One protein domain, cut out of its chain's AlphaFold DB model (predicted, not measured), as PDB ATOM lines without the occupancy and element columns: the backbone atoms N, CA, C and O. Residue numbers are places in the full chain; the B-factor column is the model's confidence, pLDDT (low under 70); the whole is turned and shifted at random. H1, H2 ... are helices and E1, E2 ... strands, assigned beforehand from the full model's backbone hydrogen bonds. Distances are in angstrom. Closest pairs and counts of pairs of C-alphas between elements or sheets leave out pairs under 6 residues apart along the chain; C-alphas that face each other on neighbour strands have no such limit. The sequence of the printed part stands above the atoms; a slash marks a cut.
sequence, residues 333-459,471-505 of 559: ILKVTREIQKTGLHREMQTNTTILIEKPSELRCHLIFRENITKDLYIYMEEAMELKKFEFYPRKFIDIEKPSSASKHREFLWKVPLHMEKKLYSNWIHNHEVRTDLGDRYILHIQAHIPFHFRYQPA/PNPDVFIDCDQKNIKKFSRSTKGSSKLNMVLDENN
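Overview. This is residues 333 to 459 and 471 to 505 of the 559 residues of the protein "Atp adenylyltransferase (5-p-4-tetraphosphate phosphorylase ii)" of Stylonychia lemnae (UniProt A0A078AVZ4). Two antiparallel four-stranded sheets stand partly face to face as a loose sandwich; the strands E2 and E7 of the larger sheet make the long axis. H2 and residues 377 to 378 bridge toward E7 at one side, H3 packs over the other sheet, and a tail, residues 488 to 505, returns near the first printed residue. The printed part has 162 residues, in the order E1 E2 H1 E3 H2 E4 E5 E6 E7 E8 H3; sheet orders are E1 - E2 - E7 - E6 and E4 - E5 - E3 - E8. It is mostly strand, though under half of the residues are in named elements, and compact: the radius of gyration of the C-alphas is 16.6 A, the spans 58 by 37 by 29 A.

Arrangement. Look first at inner strands E2, residues 346 to 357, and E7, residues 442 to 454: antiparallel at 162 degrees, with N 351 and O 448 at 2.8 A. Edge strand E1, residues 333 to 341, forms a hairpin with E2, N 337 and O 352 at 2.8 A. Edge strand E6, residues 429 to 435, forms one with E7, N 447 and O 430 at 2.8 A. This sheet is strongly twisted. In the second sheet, E3, residues 366 to 373, and E5, residues 410 to 417, have N 371 and O 412 at 2.8 A. E4, residues 391 to 393, forms a hairpin with E5, N 413 and O 393 at 2.7 A; E8, residues 474 to 478, has N 476 and O 368 of E3 at 2.8 A. E2 and E3 are apart. E3, H2, residues 381 to 384, and E4 form a split strand-helix-strand unit, two same-way strands with E5 between them; its crossover is right-handed. H2 only grazes the first sheet, C-alphas 384 and 451 being closest at 6.5 A. H3, residues 484 to 487, only grazes the second; C-alphas 393 and 485 are its closest to E4, 6.6 A. H1, residues 360 to 364, only just grazes that sheet, with 5 pairs of C-alphas within 10 A. H1 has 0 of 1 O i to N i+4 pairs within hydrogen-bond range, and 2 of 2 O i to N i+3; H2 and H3 are too short for an i+4 pair.

Along the chain. Find C-alpha 442 at (69.182, 107.747, 92.978); E7 runs 37.1 A to C-alpha 454 at (95.831, 132.033, 101.610). E2 spans 34.1 A, E5 23.7 A, E1 23.3 A, E3 21.3 A and E6 19.2 A. H3 ends at C-alpha 487, (95.330, 107.179, 97.185).

Size, cuts and confidence. The farthest C-alphas, of Gly 439 and Ala 459, are 58.7 A apart. Residues 460 to 470 are cut out, 24.3 A from C-alpha 459 to 471. The links E4 to E5 and E5 to E6 are long. Mean pLDDT of the printed part is 73.6; residues 420 to 443 and 490 to 505 are among those under 70.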
ATOM      1  N   ILE A 333      80.197 108.799  88.704       69.31
ATOM      2  CA  ILE A 333      80.243 110.249  88.937       69.31
ATOM      3  C   ILE A 333      79.749 110.913  87.653       69.31
ATOM      4  O   ILE A 333      80.303 110.676  86.583       69.31
ATOM      5  N   LEU A 334      78.683 111.701  87.762       67.25
ATOM      6  CA  LEU A 334      78.074 112.395  86.630       67.25
ATOM      7  C   LEU A 334      78.642 113.800  86.449       67.25
ATOM      8  O   LEU A 334      78.685 114.301  85.333       67.25
ATOM      9  N   LYS A 335      78.990 114.472  87.554       75.88
ATOM     10  CA  LYS A 335      79.463 115.857  87.519       75.88
ATOM     11  C   LYS A 335      80.211 116.239  88.788       75.88
ATOM     12  O   LYS A 335      79.770 115.890  89.881       75.88
ATOM     13  N   VAL A 336      81.272 117.030  88.651       79.06
ATOM     14  CA  VAL A 336      81.923 117.737  89.762       79.06
ATOM     15  C   VAL A 336      81.971 119.228  89.417       79.06
ATOM     16  O   VAL A 336      82.362 119.585  88.313       79.06
ATOM     17  N   THR A 337      81.572 120.115  90.325       79.81
ATOM     18  CA  THR A 337      81.755 121.571  90.174       79.81
ATOM     19  C   THR A 337      82.391 122.161  91.415       79.81
ATOM     20  O   THR A 337      82.221 121.638  92.520       79.81
ATOM     21  N   ARG A 338      83.151 123.243  91.235       82.38
ATOM     22  CA  ARG A 338      83.878 123.891  92.325       82.38
ATOM     23  C   ARG A 338      83.648 125.391  92.325       82.38
ATOM     24  O   ARG A 338      83.607 126.016  91.273       82.38
ATOM     25  N   GLU A 339      83.543 125.961  93.515       81.75
ATOM     26  CA  GLU A 339      83.395 127.400  93.706       81.75
ATOM     27  C   GLU A 339      84.150 127.846  94.962       81.75
ATOM     28  O   GLU A 339      84.138 127.166  95.990       81.75
ATOM     29  N   ILE A 340      84.810 129.002  94.876       83.19
ATOM     30  CA  ILE A 340      85.458 129.636  96.024       83.19
ATOM     31  C   ILE A 340      84.446 130.566  96.689       83.19
ATOM     32  O   ILE A 340      83.943 131.496  96.065       83.19
ATOM     33  N   GLN A 341      84.197 130.344  97.973       79.25
ATOM     34  CA  GLN A 341      83.316 131.161  98.797       79.25
ATOM     35  C   GLN A 341      84.097 131.968  99.839       79.25
ATOM     36  O   GLN A 341      85.263 131.686 100.141       79.25
ATOM     37  N   LYS A 342      83.407 132.959 100.423       79.88
ATOM     38  CA  LYS A 342      83.919 133.952 101.389       79.88
ATOM     39  C   LYS A 342      84.938 134.938 100.787       79.88
ATOM     40  O   LYS A 342      85.404 134.795  99.663       79.88
ATOM     41  N   THR A 343      85.264 135.987 101.545       69.44
ATOM     42  CA  THR A 343      86.214 137.061 101.180       69.44
ATOM     43  C   THR A 343      87.291 137.232 102.268       69.44
ATOM     44  O   THR A 343      87.203 136.631 103.336       69.44
ATOM     45  N   GLY A 344      88.378 137.977 102.004       71.69
ATOM     46  CA  GLY A 344      89.514 138.135 102.947       71.69
ATOM     47  C   GLY A 344      90.695 137.170 102.724       71.69
ATOM     48  O   GLY A 344      91.058 136.928 101.577       71.69
ATOM     49  N   LEU A 345      91.280 136.580 103.771       72.62
ATOM     50  CA  LEU A 345      92.333 135.538 103.652       72.62
ATOM     51  C   LEU A 345      91.841 134.121 103.980       72.62
ATOM     52  O   LEU A 345      92.452 133.143 103.550       72.62
ATOM     53  N   HIS A 346      90.742 134.032 104.725       81.25
ATOM     54  CA  HIS A 346      90.009 132.804 104.990       81.25
ATOM     55  C   HIS A 346      89.016 132.568 103.845       81.25
ATOM     56  O   HIS A 346      88.263 133.473 103.467       81.25
ATOM     57  N   ARG A 347      89.056 131.384 103.240       82.00
ATOM     58  CA  ARG A 347      88.211 130.981 102.115       82.00
ATOM     59  C   ARG A 347      87.649 129.596 102.356       82.00
ATOM     60  O   ARG A 347      88.113 128.837 103.202       82.00
ATOM     61  N   GLU A 348      86.661 129.263 101.552       83.31
ATOM     62  CA  GLU A 348      86.030 127.960 101.576       83.31
ATOM     63  C   GLU A 348      85.884 127.456 100.152       83.31
ATOM     64  O   GLU A 348      85.492 128.202  99.258       83.31
ATOM     65  N   MET A 349      86.277 126.206  99.927       85.50
ATOM     66  CA  MET A 349      86.103 125.555  98.640       85.50
ATOM     67  C   MET A 349      84.827 124.733  98.709       85.50
ATOM     68  O   MET A 349      84.809 123.678  99.350       85.50
ATOM     69  N   GLN A 350      83.786 125.200  98.029       86.62
ATOM     70  CA  GLN A 350      82.580 124.423  97.821       86.62
ATOM     71  C   GLN A 350      82.814 123.465  96.652       86.62
ATOM     72  O   GLN A 350      83.130 123.889  95.544       86.62
ATOM     73  N   THR A 351      82.649 122.169  96.893       86.50
ATOM     74  CA  THR A 351      82.727 121.121  95.869       86.50
ATOM     75  C   THR A 351      81.380 120.418  95.785       86.50
ATOM     76  O   THR A 351      80.979 119.736  96.728       86.50
ATOM     77  N   ASN A 352      80.681 120.579  94.663       83.56
ATOM     78  CA  ASN A 352      79.435 119.870  94.388       83.56
ATOM     79  C   ASN A 352      79.739 118.650  93.528       83.56
ATOM     80  O   ASN A 352      80.376 118.767  92.486       83.56
ATOM     81  N   THR A 353      79.271 117.485  93.948       83.06
ATOM     82  CA  THR A 353      79.451 116.223  93.235       83.06
ATOM     83  C   THR A 353      78.091 115.585  93.010       83.06
ATOM     84  O   THR A 353      77.347 115.357  93.963       83.06
ATOM     85  N   THR A 354      77.775 115.300  91.753       77.12
ATOM     86  CA  THR A 354      76.572 114.577  91.341       77.12
ATOM     87  C   THR A 354      76.953 113.151  90.992       77.12
ATOM     88  O   THR A 354      77.838 112.925  90.162       77.12
ATOM     89  N   ILE A 355      76.281 112.192  91.614       76.00
ATOM     90  CA  ILE A 355      76.590 110.768  91.493       76.00
ATOM     91  C   ILE A 355      75.312 110.025  91.161       76.00
ATOM     92  O   ILE A 355      74.286 110.236  91.806       76.00
ATOM     93  N   LEU A 356      75.397 109.139  90.177       71.81
ATOM     94  CA  LEU A 356      74.381 108.133  89.948       71.81
ATOM     95  C   LEU A 356      74.656 106.949  90.870       71.81
ATOM     96  O   LEU A 356      75.702 106.301  90.767       71.81
ATOM     97  N   ILE A 357      73.715 106.700  91.772       70.62
ATOM     98  CA  ILE A 357      73.690 105.519  92.623       70.62
ATOM     99  C   ILE A 357      72.630 104.582  92.070       70.62
ATOM    100  O   ILE A 357      71.454 104.937  91.980       70.62
ATOM    101  N   GLU A 358      73.062 103.388  91.684       64.81
ATOM    102  CA  GLU A 358      72.191 102.393  91.065       64.81
ATOM    103  C   GLU A 358      71.681 101.381  92.093       64.81
ATOM    104  O   GLU A 358      70.678 100.717  91.837       64.81
ATOM    105  N   LYS A 359      72.333 101.271  93.266       63.22
ATOM    106  CA  LYS A 359      71.860 100.418  94.367       63.22
ATOM    107  C   LYS A 359      71.974 101.076  95.747       63.22
ATOM    108  O   LYS A 359      73.006 101.666  96.066       63.22
ATOM    109  N   PRO A 360      71.011 100.855  96.662       63.56
ATOM    110  CA  PRO A 360      71.092 101.361  98.037       63.56
ATOM    111  C   PRO A 360      72.325 100.894  98.832       63.56
ATOM    112  O   PRO A 360      72.803 101.620  99.705       63.56
ATOM    113  N   SER A 361      72.873  99.701  98.556       61.97
ATOM    114  CA  SER A 361      74.080  99.202  99.237       61.97
ATOM    115  C   SER A 361      75.334 100.027  98.922       61.97
ATOM    116  O   SER A 361      76.244 100.097  99.751       61.97
ATOM    117  N   GLU A 362      75.344 100.745  97.797       67.06
ATOM    118  CA  GLU A 362      76.429 101.633  97.364       67.06
ATOM    119  C   GLU A 362      76.516 102.914  98.192       67.06
ATOM    120  O   GLU A 362      77.569 103.544  98.260       67.06
ATOM    121  N   LEU A 363      75.460 103.254  98.937       69.94
ATOM    122  CA  LEU A 363      75.524 104.329  99.923       69.94
ATOM    123  C   LEU A 363      76.622 104.052 100.974       69.94
ATOM    124  O   LEU A 363      77.175 104.979 101.556       69.94
ATOM    125  N   ARG A 364      77.025 102.795 101.204       74.31
ATOM    126  CA  ARG A 364      78.102 102.463 102.159       74.31
ATOM    127  C   ARG A 364      79.513 102.828 101.671       74.31
ATOM    128  O   ARG A 364      80.462 102.707 102.451       74.31
ATOM    129  N   CYS A 365      79.664 103.249 100.415       82.50
ATOM    130  CA  CYS A 365      80.947 103.658  99.854       82.50
ATOM    131  C   CYS A 365      81.342 105.078 100.296       82.50
ATOM    132  O   CYS A 365      80.574 105.806 100.928       82.50
ATOM    133  N   HIS A 366      82.573 105.469  99.976       85.38
ATOM    134  CA  HIS A 366      83.117 106.791 100.273       85.38
ATOM    135  C   HIS A 366      83.632 107.464  99.008       85.38
ATOM    136  O   HIS A 366      84.196 106.801  98.143       85.38
ATOM    137  N   LEU A 367      83.523 108.785  98.945       87.25
ATOM    138  CA  LEU A 367      84.273 109.590  97.991       87.25
ATOM    139  C   LEU A 367      85.606 109.980  98.582       87.25
ATOM    140  O   LEU A 367      85.695 110.334  99.758       87.25
ATOM    141  N   ILE A 368      86.630 109.953  97.743       88.75
ATOM    142  CA  ILE A 368      87.967 110.407  98.087       88.75
ATOM    143  C   ILE A 368      88.387 111.427  97.045       88.75
ATOM    144  O   ILE A 368      88.347 111.158  95.848       88.75
ATOM    145  N   PHE A 369      88.827 112.579  97.522       88.69
ATOM    146  CA  PHE A 369      89.335 113.662  96.704       88.69
ATOM    147  C   PHE A 369      90.816 113.822  96.993       88.69
ATOM    148  O   PHE A 369      91.225 113.935  98.150       88.69
ATOM    149  N   ARG A 370      91.625 113.823  95.939       89.12
ATOM    150  CA  ARG A 370      93.058 114.088  95.991       89.12
ATOM    151  C   ARG A 370      93.322 115.472  95.421       89.12
ATOM    152  O   ARG A 370      93.362 115.662  94.211       89.12
ATOM    153  N   GLU A 371      93.532 116.423  96.314       87.06
ATOM    154  CA  GLU A 371      93.856 117.810  96.009       87.06
ATOM    155  C   GLU A 371      95.366 117.997  95.850       87.06
ATOM    156  O   GLU A 371      96.169 117.446  96.613       87.06
ATOM    157  N   ASN A 372      95.756 118.866  94.921       85.69
ATOM    158  CA  ASN A 372      97.118 119.374  94.833       85.69
ATOM    159  C   ASN A 372      97.162 120.812  95.369       85.69
ATOM    160  O   ASN A 372      96.899 121.781  94.658       85.69
ATOM    161  N   ILE A 373      97.482 120.948  96.654       85.88
ATOM    162  CA  ILE A 373      97.545 122.235  97.345       85.88
ATOM    163  C   ILE A 373      98.851 122.930  96.968       85.88
ATOM    164  O   ILE A 373      99.951 122.437  97.245       85.88
ATOM    165  N   THR A 374      98.737 124.093  96.330       85.19
ATOM    166  CA  THR A 374      99.896 124.897  95.939       85.19
ATOM    167  C   THR A 374     100.587 125.507  97.160       85.19
ATOM    168  O   THR A 374     100.022 125.585  98.250       85.19
ATOM    169  N   LYS A 375     101.835 125.962  96.996       84.94
ATOM    170  CA  LYS A 375     102.589 126.636  98.071       84.94
ATOM    171  C   LYS A 375     101.903 127.904  98.609       84.94
ATOM    172  O   LYS A 375     102.239 128.365  99.695       84.94
ATOM    173  N   ASP A 376     100.981 128.468  97.841       83.81
ATOM    174  CA  ASP A 376     100.285 129.719  98.137       83.81
ATOM    175  C   ASP A 376      99.044 129.509  99.014       83.81
ATOM    176  O   ASP A 376      98.408 130.471  99.443       83.81
ATOM    177  N   LEU A 377      98.734 128.249  99.321       84.44
ATOM    178  CA  LEU A 377      97.552 127.823 100.045       84.44
ATOM    179  C   LEU A 377      97.949 126.964 101.241       84.44
ATOM    180  O   LEU A 377      98.928 126.210 101.222       84.44
ATOM    181  N   TYR A 378      97.144 127.028 102.292       85.50
ATOM    182  CA  TYR A 378      97.169 126.021 103.334       85.50
ATOM    183  C   TYR A 378      95.762 125.668 103.789       85.50
ATOM    184  O   TYR A 378      94.822 126.444 103.670       85.50
ATOM    185  N   ILE A 379      95.641 124.457 104.309       84.75
ATOM    186  CA  ILE A 379      94.426 123.980 104.954       84.75
ATOM    187  C   ILE A 379      94.681 124.145 106.434       84.75
ATOM    188  O   ILE A 379      95.711 123.672 106.932       84.75
ATOM    189  N   TYR A 380      93.790 124.872 107.091       83.50
ATOM    190  CA  TYR A 380      93.865 125.074 108.523       83.50
ATOM    191  C   TYR A 380      93.337 123.805 109.181       83.50
ATOM    192  O   TYR A 380      92.141 123.526 109.172       83.50
ATOM    193  N   MET A 381      94.270 122.950 109.603       83.81
ATOM    194  CA  MET A 381      93.958 121.572 109.974       83.81
ATOM    195  C   MET A 381      93.103 121.502 111.232       83.81
ATOM    196  O   MET A 381      92.315 120.574 111.358       83.81
ATOM    197  N   GLU A 382      93.248 122.469 112.130       82.62
ATOM    198  CA  GLU A 382      92.452 122.634 113.338       82.62
ATOM    199  C   GLU A 382      90.963 122.729 112.992       82.62
ATOM    200  O   GLU A 382      90.174 121.946 113.506       82.62
ATOM    201  N   GLU A 383      90.608 123.595 112.044       80.00
ATOM    202  CA  GLU A 383      89.233 123.776 111.570       80.00
ATOM    203  C   GLU A 383      88.767 122.600 110.703       80.00
ATOM    204  O   GLU A 383      87.666 122.084 110.880       80.00
ATOM    205  N   ALA A 384      89.628 122.090 109.814       80.56
ATOM    206  CA  ALA A 384      89.293 120.919 109.007       80.56
ATOM    207  C   ALA A 384      88.986 119.691 109.884       80.56
ATOM    208  O   ALA A 384      88.091 118.914 109.571       80.56
ATOM    209  N   MET A 385      89.688 119.512 111.007       81.06
ATOM    210  CA  MET A 385      89.458 118.400 111.934       81.06
ATOM    211  C   MET A 385      88.139 118.501 112.714       81.06
ATOM    212  O   MET A 385      87.704 117.488 113.268       81.06
ATOM    213  N   GLU A 386      87.474 119.658 112.729       79.50
ATOM    214  CA  GLU A 386      86.119 119.797 113.278       79.50
ATOM    215  C   GLU A 386      85.051 119.178 112.358       79.50
ATOM    216  O   GLU A 386      83.935 118.880 112.802       79.50
ATOM    217  N   LEU A 387      85.396 118.912 111.091       75.31
ATOM    218  CA  LEU A 387      84.507 118.287 110.116       75.31
ATOM    219  C   LEU A 387      84.288 116.804 110.460       75.31
ATOM    220  O   LEU A 387      85.096 115.918 110.167       75.31
ATOM    221  N   LYS A 388      83.154 116.520 111.106       71.69
ATOM    222  CA  LYS A 388      82.775 115.167 111.540       71.69
ATOM    223  C   LYS A 388      82.672 114.202 110.355       71.69
ATOM    224  O   LYS A 388      82.094 114.530 109.326       71.69
ATOM    225  N   LYS A 389      83.159 112.971 110.555       74.88
ATOM    226  CA  LYS A 389      83.175 111.865 109.574       74.88
ATOM    227  C   LYS A 389      83.992 112.118 108.296       74.88
ATOM    228  O   LYS A 389      84.004 111.243 107.434       74.88
ATOM    229  N   PHE A 390      84.728 113.225 108.202       82.75
ATOM    230  CA  PHE A 390      85.793 113.337 107.215       82.75
ATOM    231  C   PHE A 390      87.054 112.635 107.705       82.75
ATOM    232  O   PHE A 390      87.424 112.697 108.881       82.75
ATOM    233  N   GLU A 391      87.755 112.003 106.776       88.38
ATOM    234  CA  GLU A 391      89.115 111.535 107.002       88.38
ATOM    235  C   GLU A 391      90.076 112.355 106.138       88.38
ATOM    236  O   GLU A 391      89.899 112.455 104.929       88.38
ATOM    237  N   PHE A 392      91.100 112.937 106.769       89.62
ATOM    238  CA  PHE A 392      92.099 113.779 106.108       89.62
ATOM    239  C   PHE A 392      93.493 113.164 106.156       89.62
ATOM    240  O   PHE A 392      93.913 112.636 107.197       89.62
ATOM    241  N   TYR A 393      94.246 113.315 105.066       89.56
ATOM    242  CA  TYR A 393      95.647 112.918 104.987       89.56
ATOM    243  C   TYR A 393      96.457 113.786 104.004       89.56
ATOM    244  O   TYR A 393      96.014 113.996 102.887       89.56
ATOM    245  N   PRO A 394      97.681 114.227 104.340       86.50
ATOM    246  CA  PRO A 394      98.331 114.111 105.637       86.50
ATOM    247  C   PRO A 394      97.822 115.182 106.613       86.50
ATOM    248  O   PRO A 394      97.619 116.333 106.241       86.50
ATOM    249  N   ARG A 395      97.692 114.829 107.898       85.62
ATOM    250  CA  ARG A 395      97.325 115.773 108.970       85.62
ATOM    251  C   ARG A 395      98.541 116.601 109.399       85.62
ATOM    252  O   ARG A 395      99.107 116.384 110.465       85.62
ATOM    253  N   LYS A 396      99.018 117.471 108.505       81.88
ATOM    254  CA  LYS A 396     100.187 118.333 108.735       81.88
ATOM    255  C   LYS A 396      99.755 119.754 109.070       81.88
ATOM    256  O   LYS A 396      99.295 120.476 108.184       81.88
ATOM    257  N   PHE A 397     100.000 120.143 110.315       80.44
ATOM    258  CA  PHE A 397      99.869 121.517 110.785       80.44
ATOM    259  C   PHE A 397     100.915 122.417 110.132       80.44
ATOM    260  O   PHE A 397     102.025 121.985 109.806       80.44
ATOM    261  N   ILE A 398     100.527 123.663 109.901       75.88
ATOM    262  CA  ILE A 398     101.346 124.665 109.238       75.88
ATOM    263  C   ILE A 398     101.507 125.863 110.164       75.88
ATOM    264  O   ILE A 398     100.550 126.324 110.770       75.88
ATOM    265  N   ASP A 399     102.724 126.392 110.207       77.56
ATOM    266  CA  ASP A 399     103.022 127.681 110.817       77.56
ATOM    267  C   ASP A 399     102.445 128.811 109.951       77.56
ATOM    268  O   ASP A 399     102.945 129.056 108.847       77.56
ATOM    269  N   ILE A 400     101.367 129.438 110.426       73.88
ATOM    270  CA  ILE A 400     100.578 130.441 109.696       73.88
ATOM    271  C   ILE A 400     101.322 131.763 109.480       73.88
ATOM    272  O   ILE A 400     101.012 132.477 108.529       73.88
ATOM    273  N   GLU A 401     102.329 132.070 110.303       74.31
ATOM    274  CA  GLU A 401     103.069 133.337 110.239       74.31
ATOM    275  C   GLU A 401     104.102 133.351 109.104       74.31
ATOM    276  O   GLU A 401     104.598 134.402 108.694       74.31
ATOM    277  N   LYS A 402     104.428 132.177 108.549       79.19
ATOM    278  CA  LYS A 402     105.421 132.055 107.482       79.19
ATOM    279  C   LYS A 402     104.860 132.402 106.092       79.19
ATOM    280  O   LYS A 402     103.756 131.965 105.741       79.19
ATOM    281  N   PRO A 403     105.653 133.097 105.249       78.44
ATOM    282  CA  PRO A 403     105.277 133.440 103.877       78.44
ATOM    283  C   PRO A 403     105.126 132.203 102.977       78.44
ATOM    284  O   PRO A 403     105.673 131.129 103.252       78.44
ATOM    285  N   SER A 404     104.467 132.379 101.829       81.69
ATOM    286  CA  SER A 404     104.354 131.361 100.770       81.69
ATOM    287  C   SER A 404     105.714 130.842 100.279       81.69
ATOM    288  O   SER A 404     105.835 129.674  99.910       81.69
ATOM    289  N   SER A 405     106.775 131.655 100.352       80.00
ATOM    290  CA  SER A 405     108.150 131.260 100.004       80.00
ATOM    291  C   SER A 405     108.728 130.157 100.898       80.00
ATOM    292  O   SER A 405     109.617 129.430 100.462       80.00
ATOM    293  N   ALA A 406     108.212 129.998 102.118       81.38
ATOM    294  CA  ALA A 406     108.585 128.915 103.026       81.38
ATOM    295  C   ALA A 406     107.720 127.650 102.838       81.38
ATOM    296  O   ALA A 406     107.917 126.655 103.537       81.38
ATOM    297  N   SER A 407     106.756 127.677 101.911       83.69
ATOM    298  CA  SER A 407     105.824 126.581 101.640       83.69
ATOM    299  C   SER A 407     106.182 125.821 100.367       83.69
ATOM    300  O   SER A 407     106.821 126.338  99.454       83.69
ATOM    301  N   LYS A 408     105.749 124.561 100.299       84.31
ATOM    302  CA  LYS A 408     105.911 123.691  99.130       84.31
ATOM    303  C   LYS A 408     104.546 123.195  98.671       84.31
ATOM    304  O   LYS A 408     103.638 123.066  99.492       84.31
ATOM    305  N   HIS A 409     104.442 122.881  97.383       84.75
ATOM    306  CA  HIS A 409     103.306 122.138  96.844       84.75
ATOM    307  C   HIS A 409     103.166 120.814  97.593       84.75
ATOM    308  O   HIS A 409     104.170 120.166  97.914       84.75
ATOM    309  N   ARG A 410     101.934 120.430  97.904       86.25
ATOM    310  CA  ARG A 410     101.654 119.227  98.680       86.25
ATOM    311  C   ARG A 410     100.328 118.618  98.271       86.25
ATOM    312  O   ARG A 410      99.367 119.325  97.995       86.25
ATOM    313  N   GLU A 411     100.276 117.296  98.316       87.94
ATOM    314  CA  GLU A 411      99.012 116.584  98.195       87.94
ATOM    315  C   GLU A 411      98.219 116.693  99.496       87.94
ATOM    316  O   GLU A 411      98.783 116.647 100.597       87.94
ATOM    317  N   PHE A 412      96.905 116.798  99.350       89.38
ATOM    318  CA  PHE A 412      95.959 116.683 100.441       89.38
ATOM    319  C   PHE A 412      94.787 115.819 100.000       89.38
ATOM    320  O   PHE A 412      94.176 116.061  98.969       89.38
ATOM    321  N   LEU A 413      94.486 114.799 100.787       91.06
ATOM    322  CA  LEU A 413      93.387 113.890 100.557       91.06
ATOM    323  C   LEU A 413      92.325 114.096 101.618       91.06
ATOM    324  O   LEU A 413      92.640 114.181 102.810       91.06
ATOM    325  N   TRP A 414      91.078 114.108 101.175       91.00
ATOM    326  CA  TRP A 414      89.922 114.104 102.051       91.00
ATOM    327  C   TRP A 414      88.911 113.061 101.586       91.00
ATOM    328  O   TRP A 414      88.702 112.864 100.390       91.00
ATOM    329  N   LYS A 415      88.335 112.342 102.548       89.19
ATOM    330  CA  LYS A 415      87.399 111.237 102.333       89.19
ATOM    331  C   LYS A 415      86.092 111.518 103.060       89.19
ATOM    332  O   LYS A 415      86.126 111.882 104.235       89.19
ATOM    333  N   VAL A 416      84.967 111.317 102.377       86.38
ATOM    334  CA  VAL A 416      83.607 111.549 102.889       86.38
ATOM    335  C   VAL A 416      82.701 110.355 102.542       86.38
ATOM    336  O   VAL A 416      82.804 109.827 101.436       86.38
ATOM    337  N   PRO A 417      81.844 109.866 103.456       81.31
ATOM    338  CA  PRO A 417      80.909 108.777 103.153       81.31
ATOM    339  C   PRO A 417      79.766 109.230 102.226       81.31
ATOM    340  O   PRO A 417      79.324 110.374 102.302       81.31
ATOM    341  N   LEU A 418      79.260 108.322 101.381       77.38
ATOM    342  CA  LEU A 418      78.091 108.571 100.523       77.38
ATOM    343  C   LEU A 418      76.777 108.522 101.322       77.38
ATOM    344  O   LEU A 418      75.900 109.367 101.140       77.38
ATOM    345  N   HIS A 419      76.637 107.563 102.244       72.00
ATOM    346  CA  HIS A 419      75.483 107.462 103.134       72.00
ATOM    347  C   HIS A 419      75.584 108.479 104.267       72.00
ATOM    348  O   HIS A 419      76.449 108.371 105.143       72.00
ATOM    349  N   MET A 420      74.640 109.417 104.306       61.38
ATOM    350  CA  MET A 420      74.577 110.439 105.345       61.38
ATOM    351  C   MET A 420      73.263 110.324 106.121       61.38
ATOM    352  O   MET A 420      72.198 110.676 105.626       61.38
ATOM    353  N   GLU A 421      73.327 109.830 107.361       55.53
ATOM    354  CA  GLU A 421      72.219 109.921 108.322       55.53
ATOM    355  C   GLU A 421      71.773 111.384 108.500       55.53
ATOM    356  O   GLU A 421      72.613 112.284 108.529       55.53
ATOM    357  N   LYS A 422      70.479 111.638 108.759       52.38
ATOM    358  CA  LYS A 422      69.942 113.003 108.982       52.38
ATOM    359  C   LYS A 422      70.656 113.808 110.087       52.38
ATOM    360  O   LYS A 422      70.509 115.019 110.163       52.38
ATOM    361  N   LYS A 423      71.429 113.157 110.959       46.62
ATOM    362  CA  LYS A 423      72.248 113.808 111.996       46.62
ATOM    363  C   LYS A 423      73.562 114.415 111.469       46.62
ATOM    364  O   LYS A 423      74.266 115.056 112.245       46.62
ATOM    365  N   LEU A 424      73.914 114.188 110.200       48.69
ATOM    366  CA  LEU A 424      75.156 114.649 109.562       48.69
ATOM    367  C   LEU A 424      74.996 115.910 108.709       48.69
ATOM    368  O   LEU A 424      76.008 116.431 108.246       48.69
ATOM    369  N   TYR A 425      73.771 116.418 108.531       53.94
ATOM    370  CA  TYR A 425      73.563 117.762 107.996       53.94
ATOM    371  C   TYR A 425      74.229 118.759 108.952       53.94
ATOM    372  O   TYR A 425      73.745 119.022 110.052       53.94
ATOM    373  N   SER A 426      75.393 119.250 108.555       59.12
ATOM    374  CA  SER A 426      76.117 120.324 109.229       59.12
ATOM    375  C   SER A 426      76.194 121.506 108.269       59.12
ATOM    376  O   SER A 426      75.924 121.339 107.082       59.12
ATOM    377  N   ASN A 427      76.624 122.675 108.742       56.34
ATOM    378  CA  ASN A 427      76.841 123.840 107.873       56.34
ATOM    379  C   ASN A 427      77.859 123.587 106.736       56.34
ATOM    380  O   ASN A 427      77.984 124.419 105.850       56.34
ATOM    381  N   TRP A 428      78.579 122.459 106.766       58.88
ATOM    382  CA  TRP A 428      79.708 122.149 105.886       58.88
ATOM    383  C   TRP A 428      79.426 121.038 104.867       58.88
ATOM    384  O   TRP A 428      80.212 120.838 103.943       58.88
ATOM    385  N   ILE A 429      78.324 120.290 105.027       62.91
ATOM    386  CA  ILE A 429      77.873 119.311 104.029       62.91
ATOM    387  C   ILE A 429      76.364 119.414 103.859       62.91
ATOM    388  O   ILE A 429      75.603 119.126 104.788       62.91
ATOM    389  N   HIS A 430      75.950 119.715 102.633       63.81
ATOM    390  CA  HIS A 430      74.566 119.598 102.201       63.81
ATOM    391  C   HIS A 430      74.447 118.406 101.256       63.81
ATOM    392  O   HIS A 430      75.244 118.238 100.337       63.81
ATOM    393  N   ASN A 431      73.472 117.539 101.517       60.34
ATOM    394  CA  ASN A 431      73.161 116.417 100.646       60.34
ATOM    395  C   ASN A 431      71.670 116.449 100.340       60.34
ATOM    396  O   ASN A 431      70.850 116.482 101.263       60.34
ATOM    397  N   HIS A 432      71.341 116.431  99.058       60.88
ATOM    398  CA  HIS A 432      69.972 116.319  98.593       60.88
ATOM    399  C   HIS A 432      69.893 115.150  97.612       60.88
ATOM    400  O   HIS A 432      70.499 115.160  96.542       60.88
ATOM    401  N   GLU A 433      69.158 114.121  98.023       58.19
ATOM    402  CA  GLU A 433      68.803 112.978  97.189       58.19
ATOM    403  C   GLU A 433      67.633 113.396  96.298       58.19
ATOM    404  O   GLU A 433      66.572 113.780  96.799       58.19
ATOM    405  N   VAL A 434      67.825 113.333  94.982       50.19
ATOM    406  CA  VAL A 434      66.737 113.483  94.017       50.19
ATOM    407  C   VAL A 434      66.402 112.091  93.508       50.19
ATOM    408  O   VAL A 434      67.206 111.446  92.831       50.19
ATOM    409  N   ARG A 435      65.209 111.613  93.863       49.94
ATOM    410  CA  ARG A 435      64.655 110.384  93.296       49.94
ATOM    411  C   ARG A 435      64.167 110.689  91.893       49.94
ATOM    412  O   ARG A 435      63.368 111.603  91.708       49.94
ATOM    413  N   THR A 436      64.672 109.952  90.918       45.50
ATOM    414  CA  THR A 436      64.168 110.015  89.546       45.50
ATOM    415  C   THR A 436      63.013 109.032  89.398       45.50
ATOM    416  O   THR A 436      63.098 107.927  89.918       45.50
ATOM    417  N   ASP A 437      61.961 109.393  88.661       37.28
ATOM    418  CA  ASP A 437      60.721 108.602  88.508       37.28
ATOM    419  C   ASP A 437      60.892 107.263  87.737       37.28
ATOM    420  O   ASP A 437      59.919 106.615  87.355       37.28
ATOM    421  N   LEU A 438      62.135 106.833  87.499       37.38
ATOM    422  CA  LEU A 438      62.534 105.647  86.742       37.38
ATOM    423  C   LEU A 438      63.350 104.700  87.651       37.38
ATOM    424  O   LEU A 438      64.578 104.675  87.589       37.38
ATOM    425  N   GLY A 439      62.661 103.921  88.495       49.78
ATOM    426  CA  GLY A 439      63.236 102.833  89.316       49.78
ATOM    427  C   GLY A 439      64.080 103.259  90.534       49.78
ATOM    428  O   GLY A 439      64.138 104.435  90.881       49.78
ATOM    429  N   ASP A 440      64.756 102.294  91.179       51.84
ATOM    430  CA  ASP A 440      65.651 102.466  92.351       51.84
ATOM    431  C   ASP A 440      66.988 103.172  92.035       51.84
ATOM    432  O   ASP A 440      68.006 102.942  92.691       51.84
ATOM    433  N   ARG A 441      67.014 104.034  91.016       54.19
ATOM    434  CA  ARG A 441      68.171 104.874  90.701       54.19
ATOM    435  C   ARG A 441      68.045 106.194  91.449       54.19
ATOM    436  O   ARG A 441      67.034 106.891  91.368       54.19
ATOM    437  N   TYR A 442      69.104 106.544  92.165       65.88
ATOM    438  CA  TYR A 442      69.182 107.747  92.978       65.88
ATOM    439  C   TYR A 442      70.233 108.671  92.386       65.88
ATOM    440  O   TYR A 442      71.381 108.270  92.186       65.88
ATOM    441  N   ILE A 443      69.867 109.926  92.143       67.00
ATOM    442  CA  ILE A 443      70.868 110.959  91.904       67.00
ATOM    443  C   ILE A 443      71.201 111.570  93.257       67.00
ATOM    444  O   ILE A 443      70.363 112.200  93.910       67.00
ATOM    445  N   LEU A 444      72.438 111.351  93.689       73.88
ATOM    446  CA  LEU A 444      72.958 111.911  94.922       73.88
ATOM    447  C   LEU A 444      73.749 113.178  94.608       73.88
ATOM    448  O   LEU A 444      74.749 113.129  93.889       73.88
ATOM    449  N   HIS A 445      73.319 114.302  95.176       75.75
ATOM    450  CA  HIS A 445      74.065 115.554  95.126       75.75
ATOM    451  C   HIS A 445      74.743 115.799  96.468       75.75
ATOM    452  O   HIS A 445      74.080 116.101  97.459       75.75
ATOM    453  N   ILE A 446      76.070 115.694  96.495       79.94
ATOM    454  CA  ILE A 446      76.890 115.991  97.670       79.94
ATOM    455  C   ILE A 446      77.565 117.339  97.459       79.94
ATOM    456  O   ILE A 446      78.394 117.492  96.567       79.94
ATOM    457  N   GLN A 447      77.246 118.297  98.315       82.88
ATOM    458  CA  GLN A 447      77.935 119.574  98.424       82.88
ATOM    459  C   GLN A 447      78.805 119.535  99.676       82.88
ATOM    460  O   GLN A 447      78.285 119.520 100.790       82.88
ATOM    461  N   ALA A 448      80.121 119.500  99.492       84.81
ATOM    462  CA  ALA A 448      81.097 119.508 100.573       84.81
ATOM    463  C   ALA A 448      81.850 120.835 100.595       84.81
ATOM    464  O   ALA A 448      82.269 121.334  99.549       84.81
ATOM    465  N   HIS A 449      82.066 121.369 101.791       83.94
ATOM    466  CA  HIS A 449      82.825 122.588 101.992       83.94
ATOM    467  C   HIS A 449      84.108 122.318 102.770       83.94
ATOM    468  O   HIS A 449      84.073 121.794 103.885       83.94
ATOM    469  N   ILE A 450      85.250 122.668 102.175       85.12
ATOM    470  CA  ILE A 450      86.565 122.510 102.803       85.12
ATOM    471  C   ILE A 450      87.178 123.895 103.060       85.12
ATOM    472  O   ILE A 450      87.437 124.626 102.095       85.12
ATOM    473  N   PRO A 451      87.448 124.267 104.327       83.56
ATOM    474  CA  PRO A 451      88.071 125.541 104.650       83.56
ATOM    475  C   PRO A 451      89.545 125.543 104.242       83.56
ATOM    476  O   PRO A 451      90.299 124.590 104.478       83.56
ATOM    477  N   PHE A 452      89.985 126.647 103.650       84.31
ATOM    478  CA  PHE A 452      91.379 126.876 103.307       84.31
ATOM    479  C   PHE A 452      91.748 128.345 103.499       84.31
ATOM    480  O   PHE A 452      90.907 129.231 103.606       84.31
ATOM    481  N   HIS A 453      93.042 128.609 103.563       82.38
ATOM    482  CA  HIS A 453      93.567 129.944 103.768       82.38
ATOM    483  C   HIS A 453      94.663 130.247 102.763       82.38
ATOM    484  O   HIS A 453      95.469 129.389 102.386       82.38
ATOM    485  N   PHE A 454      94.723 131.513 102.380       81.69
ATOM    486  CA  PHE A 454      95.831 132.033 101.610       81.69
ATOM    487  C   PHE A 454      97.065 132.209 102.489       81.69
ATOM    488  O   PHE A 454      97.004 132.744 103.598       81.69
ATOM    489  N   ARG A 455      98.217 131.778 101.975       80.00
ATOM    490  CA  ARG A 455      99.508 132.127 102.564       80.00
ATOM    491  C   ARG A 455      99.794 133.600 102.331       80.00
ATOM    492  O   ARG A 455      99.512 134.129 101.256       80.00
ATOM    493  N   TYR A 456     100.445 134.225 103.309       77.56
ATOM    494  CA  TYR A 456     101.001 135.559 103.126       77.56
ATOM    495  C   TYR A 456     101.938 135.581 101.911       77.56
ATOM    496  O   TYR A 456     102.859 134.762 101.801       77.56
ATOM    497  N   GLN A 457     101.695 136.531 101.011       79.44
ATOM    498  CA  GLN A 457     102.480 136.720  99.801       79.44
ATOM    499  C   GLN A 457     103.502 137.837 100.030       79.44
ATOM    500  O   GLN A 457     103.105 138.957 100.363       79.44
ATOM    501  N   PRO A 458     104.812 137.571  99.867       72.56
ATOM    502  CA  PRO A 458     105.825 138.594 100.072       72.56
ATOM    503  C   PRO A 458     105.643 139.743  99.077       72.56
ATOM    504  O   PRO A 458     105.328 139.526  97.901       72.56
ATOM    505  N   ALA A 459     105.882 140.961  99.557       76.75
ATOM    506  CA  ALA A 459     105.789 142.163  98.745       76.75
ATOM    507  C   ALA A 459     106.781 142.146  97.573       76.75
ATOM    508  O   ALA A 459     107.931 141.708  97.713       76.75
ATOM    509  N   PRO A 471      94.377 123.665  91.087       74.94
ATOM    510  CA  PRO A 471      94.237 122.538  90.176       74.94
ATOM    511  C   PRO A 471      92.991 121.709  90.515       74.94
ATOM    512  O   PRO A 471      92.563 121.641  91.670       74.94
ATOM    513  N   ASN A 472      92.439 121.043  89.500       78.00
ATOM    514  CA  ASN A 472      91.368 120.067  89.683       78.00
ATOM    515  C   ASN A 472      91.844 118.912  90.587       78.00
ATOM    516  O   ASN A 472      93.002 118.494  90.466       78.00
ATOM    517  N   PRO A 473      90.996 118.410  91.505       83.31
ATOM    518  CA  PRO A 473      91.331 117.242  92.296       83.31
ATOM    519  C   PRO A 473      91.104 115.973  91.482       83.31
ATOM    520  O   PRO A 473      90.232 115.952  90.621       83.31
ATOM    521  N   ASP A 474      91.811 114.898  91.822       82.50
ATOM    522  CA  ASP A 474      91.447 113.560  91.352       82.50
ATOM    523  C   ASP A 474      90.364 112.981  92.274       82.50
ATOM    524  O   ASP A 474      90.513 113.034  93.500       82.50
ATOM    525  N   VAL A 475      89.284 112.425  91.715       83.69
ATOM    526  CA  VAL A 475      88.150 111.895  92.495       83.69
ATOM    527  C   VAL A 475      88.051 110.378  92.343       83.69
ATOM    528  O   VAL A 475      88.156 109.838  91.240       83.69
ATOM    529  N   PHE A 476      87.843 109.693  93.466       82.44
ATOM    530  CA  PHE A 476      87.757 108.236  93.563       82.44
ATOM    531  C   PHE A 476      86.526 107.822  94.366       82.44
ATOM    532  O   PHE A 476      86.116 108.530  95.290       82.44
ATOM    533  N   ILE A 477      86.001 106.632  94.072       82.25
ATOM    534  CA  ILE A 477      84.996 105.971  94.906       82.25
ATOM    535  C   ILE A 477      85.618 104.743  95.583       82.25
ATOM    536  O   ILE A 477      86.236 103.901  94.933       82.25
ATOM    537  N   ASP A 478      85.473 104.653  96.903       82.25
ATOM    538  CA  ASP A 478      86.016 103.595  97.756       82.25
ATOM    539  C   ASP A 478      84.895 102.873  98.513       82.25
ATOM    540  O   ASP A 478      84.439 103.309  99.575       82.25
ATOM    541  N   CYS A 479      84.463 101.741  97.960       76.81
ATOM    542  CA  CYS A 479      83.506 100.833  98.596       76.81
ATOM    543  C   CYS A 479      84.168  99.823  99.545       76.81
ATOM    544  O   CYS A 479      83.515  99.312 100.452       76.81
ATOM    545  N   ASP A 480      85.472  99.582  99.383       74.69
ATOM    546  CA  ASP A 480      86.245  98.596 100.151       74.69
ATOM    547  C   ASP A 480      86.788  99.161 101.473       74.69
ATOM    548  O   ASP A 480      87.518  98.483 102.197       74.69
ATOM    549  N   GLN A 481      86.490 100.430 101.769       78.50
ATOM    550  CA  GLN A 481      86.981 101.157 102.941       78.50
ATOM    551  C   GLN A 481      88.512 101.109 103.076       78.50
ATOM    552  O   GLN A 481      89.067 100.998 104.174       78.50
ATOM    553  N   LYS A 482      89.220 101.216 101.946       79.62
ATOM    554  CA  LYS A 482      90.683 101.252 101.913       79.62
ATOM    555  C   LYS A 482      91.210 102.444 102.718       79.62
ATOM    556  O   LYS A 482      90.587 103.500 102.840       79.62
ATOM    557  N   ASN A 483      92.418 102.276 103.257       83.25
ATOM    558  CA  ASN A 483      93.115 103.351 103.958       83.25
ATOM    559  C   ASN A 483      93.386 104.522 102.995       83.25
ATOM    560  O   ASN A 483      94.011 104.314 101.951       83.25
ATOM    561  N   ILE A 484      92.985 105.744 103.373       87.50
ATOM    562  CA  ILE A 484      93.076 106.947 102.523       87.50
ATOM    563  C   ILE A 484      94.495 107.208 101.987       87.50
ATOM    564  O   ILE A 484      94.667 107.734 100.891       87.50
ATOM    565  N   LYS A 485      95.539 106.783 102.714       86.50
ATOM    566  CA  LYS A 485      96.940 106.973 102.306       86.50
ATOM    567  C   LYS A 485      97.278 106.289 100.988       86.50
ATOM    568  O   LYS A 485      98.148 106.785 100.282       86.50
ATOM    569  N   LYS A 486      96.600 105.180 100.656       84.44
ATOM    570  CA  LYS A 486      96.829 104.428  99.410       84.44
ATOM    571  C   LYS A 486      96.545 105.265  98.160       84.44
ATOM    572  O   LYS A 486      97.092 104.968  97.107       84.44
ATOM    573  N   PHE A 487      95.725 106.308  98.287       82.75
ATOM    574  CA  PHE A 487      95.330 107.179  97.185       82.75
ATOM    575  C   PHE A 487      96.348 108.305  96.902       82.75
ATOM    576  O   PHE A 487      96.213 109.008  95.903       82.75
ATOM    577  N   SER A 488      97.405 108.466  97.715       81.56
ATOM    578  CA  SER A 488      98.502 109.418  97.447       81.56
ATOM    579  C   SER A 488      99.455 108.907  96.361       81.56
ATOM    580  O   SER A 488      99.757 107.717  96.301       81.56
ATOM    581  N   ARG A 489     100.024 109.812  95.548       70.50
ATOM    582  CA  ARG A 489     101.041 109.464  94.530       70.50
ATOM    583  C   ARG A 489     102.349 108.927  95.127       70.50
ATOM    584  O   ARG A 489     103.131 108.291  94.432       70.50
ATOM    585  N   SER A 490     102.603 109.190  96.410       60.84
ATOM    586  CA  SER A 490     103.838 108.789  97.101       60.84
ATOM    587  C   SER A 490     103.870 107.321  97.552       60.84
ATOM    588  O   SER A 490     104.921 106.828  97.967       60.84
ATOM    589  N   THR A 491     102.744 106.605  97.484       57.12
ATOM    590  CA  THR A 491     102.662 105.200  97.902       57.12
ATOM    591  C   THR A 491     102.893 104.238  96.736       57.12
ATOM    592  O   THR A 491     102.239 104.346  95.701       57.12
ATOM    593  N   LYS A 492     103.787 103.248  96.911       43.50
ATOM    594  CA  LYS A 492     103.974 102.143  95.948       43.50
ATOM    595  C   LYS A 492     102.621 101.455  95.691       43.50
ATOM    596  O   LYS A 492     102.023 100.940  96.631       43.50
ATOM    597  N   GLY A 493     102.159 101.459  94.437       47.91
ATOM    598  CA  GLY A 493     100.889 100.846  94.011       47.91
ATOM    599  C   GLY A 493      99.750 101.819  93.669       47.91
ATOM    600  O   GLY A 493      98.676 101.362  93.292       47.91
ATOM    601  N   SER A 494      99.958 103.140  93.749       46.91
ATOM    602  CA  SER A 494      98.914 104.143  93.463       46.91
ATOM    603  C   SER A 494      98.496 104.250  91.988       46.91
ATOM    604  O   SER A 494      97.490 104.888  91.698       46.91
ATOM    605  N   SER A 495      99.251 103.659  91.053       43.00
ATOM    606  CA  SER A 495      98.944 103.670  89.612       43.00
ATOM    607  C   SER A 495      97.789 102.743  89.211       43.00
ATOM    608  O   SER A 495      97.296 102.862  88.100       43.00
ATOM    609  N   LYS A 496      97.352 101.838  90.102       45.69
ATOM    610  CA  LYS A 496      96.258 100.873  89.866       45.69
ATOM    611  C   LYS A 496      94.911 101.287  90.484       45.69
ATOM    612  O   LYS A 496      94.011 100.464  90.608       45.69
ATOM    613  N   LEU A 497      94.778 102.521  90.970       53.66
ATOM    614  CA  LEU A 497      93.525 102.994  91.566       53.66
ATOM    615  C   LEU A 497      92.629 103.592  90.481       53.66
ATOM    616  O   LEU A 497      93.070 104.489  89.767       53.66
ATOM    617  N   ASN A 498      91.385 103.111  90.394       53.28
ATOM    618  CA  ASN A 498      90.384 103.573  89.431       53.28
ATOM    619  C   ASN A 498      90.099 105.065  89.631       53.28
ATOM    620  O   ASN A 498      89.333 105.451  90.514       53.28
ATOM    621  N   MET A 499      90.754 105.901  88.831       52.16
ATOM    622  CA  MET A 499      90.478 107.327  88.741       52.16
ATOM    623  C   MET A 499      89.184 107.499  87.942       52.16
ATOM    624  O   MET A 499      89.060 106.939  86.859       52.16
ATOM    625  N   VAL A 500      88.207 108.224  88.486       57.22
ATOM    626  CA  VAL A 500      86.845 108.289  87.908       57.22
ATOM    627  C   VAL A 500      86.643 109.547  87.043       57.22
ATOM    628  O   VAL A 500      85.540 109.858  86.599       57.22
ATOM    629  N   LEU A 501      87.718 110.291  86.782       49.66
ATOM    630  CA  LEU A 501      87.670 111.481  85.941       49.66
ATOM    631  C   LEU A 501      87.925 111.102  84.481       49.66
ATOM    632  O   LEU A 501      89.070 110.950  84.068       49.66
ATOM    633  N   ASP A 502      86.837 110.944  83.732       48.06
ATOM    634  CA  ASP A 502      86.815 111.100  82.273       48.06
ATOM    635  C   ASP A 502      86.975 112.595  81.914       48.06
ATOM    636  O   ASP A 502      86.680 113.466  82.742       48.06
ATOM    637  N   GLU A 503      87.402 112.926  80.692       47.25
ATOM    638  CA  GLU A 503      87.522 114.317  80.220       47.25
ATOM    639  C   GLU A 503      86.189 115.077  80.357       47.25
ATOM    640  O   GLU A 503      86.184 116.252  80.724       47.25
ATOM    641  N   ASN A 504      85.058 114.375  80.213       45.19
ATOM    642  CA  ASN A 504      83.699 114.901  80.402       45.19
ATOM    643  C   ASN A 504      83.288 115.138  81.871       45.19
ATOM    644  O   ASN A 504      82.301 115.822  82.129       45.19
ATOM    645  N   ASN A 505      84.020 114.563  82.831       51.06
ATOM    646  CA  ASN A 505      83.738 114.622  84.273       51.06
ATOM    647  C   ASN A 505      84.737 115.499  85.042       51.06
ATOM    648  O   ASN A 505      84.673 115.583  86.275       51.06
TER     649      ASN A 505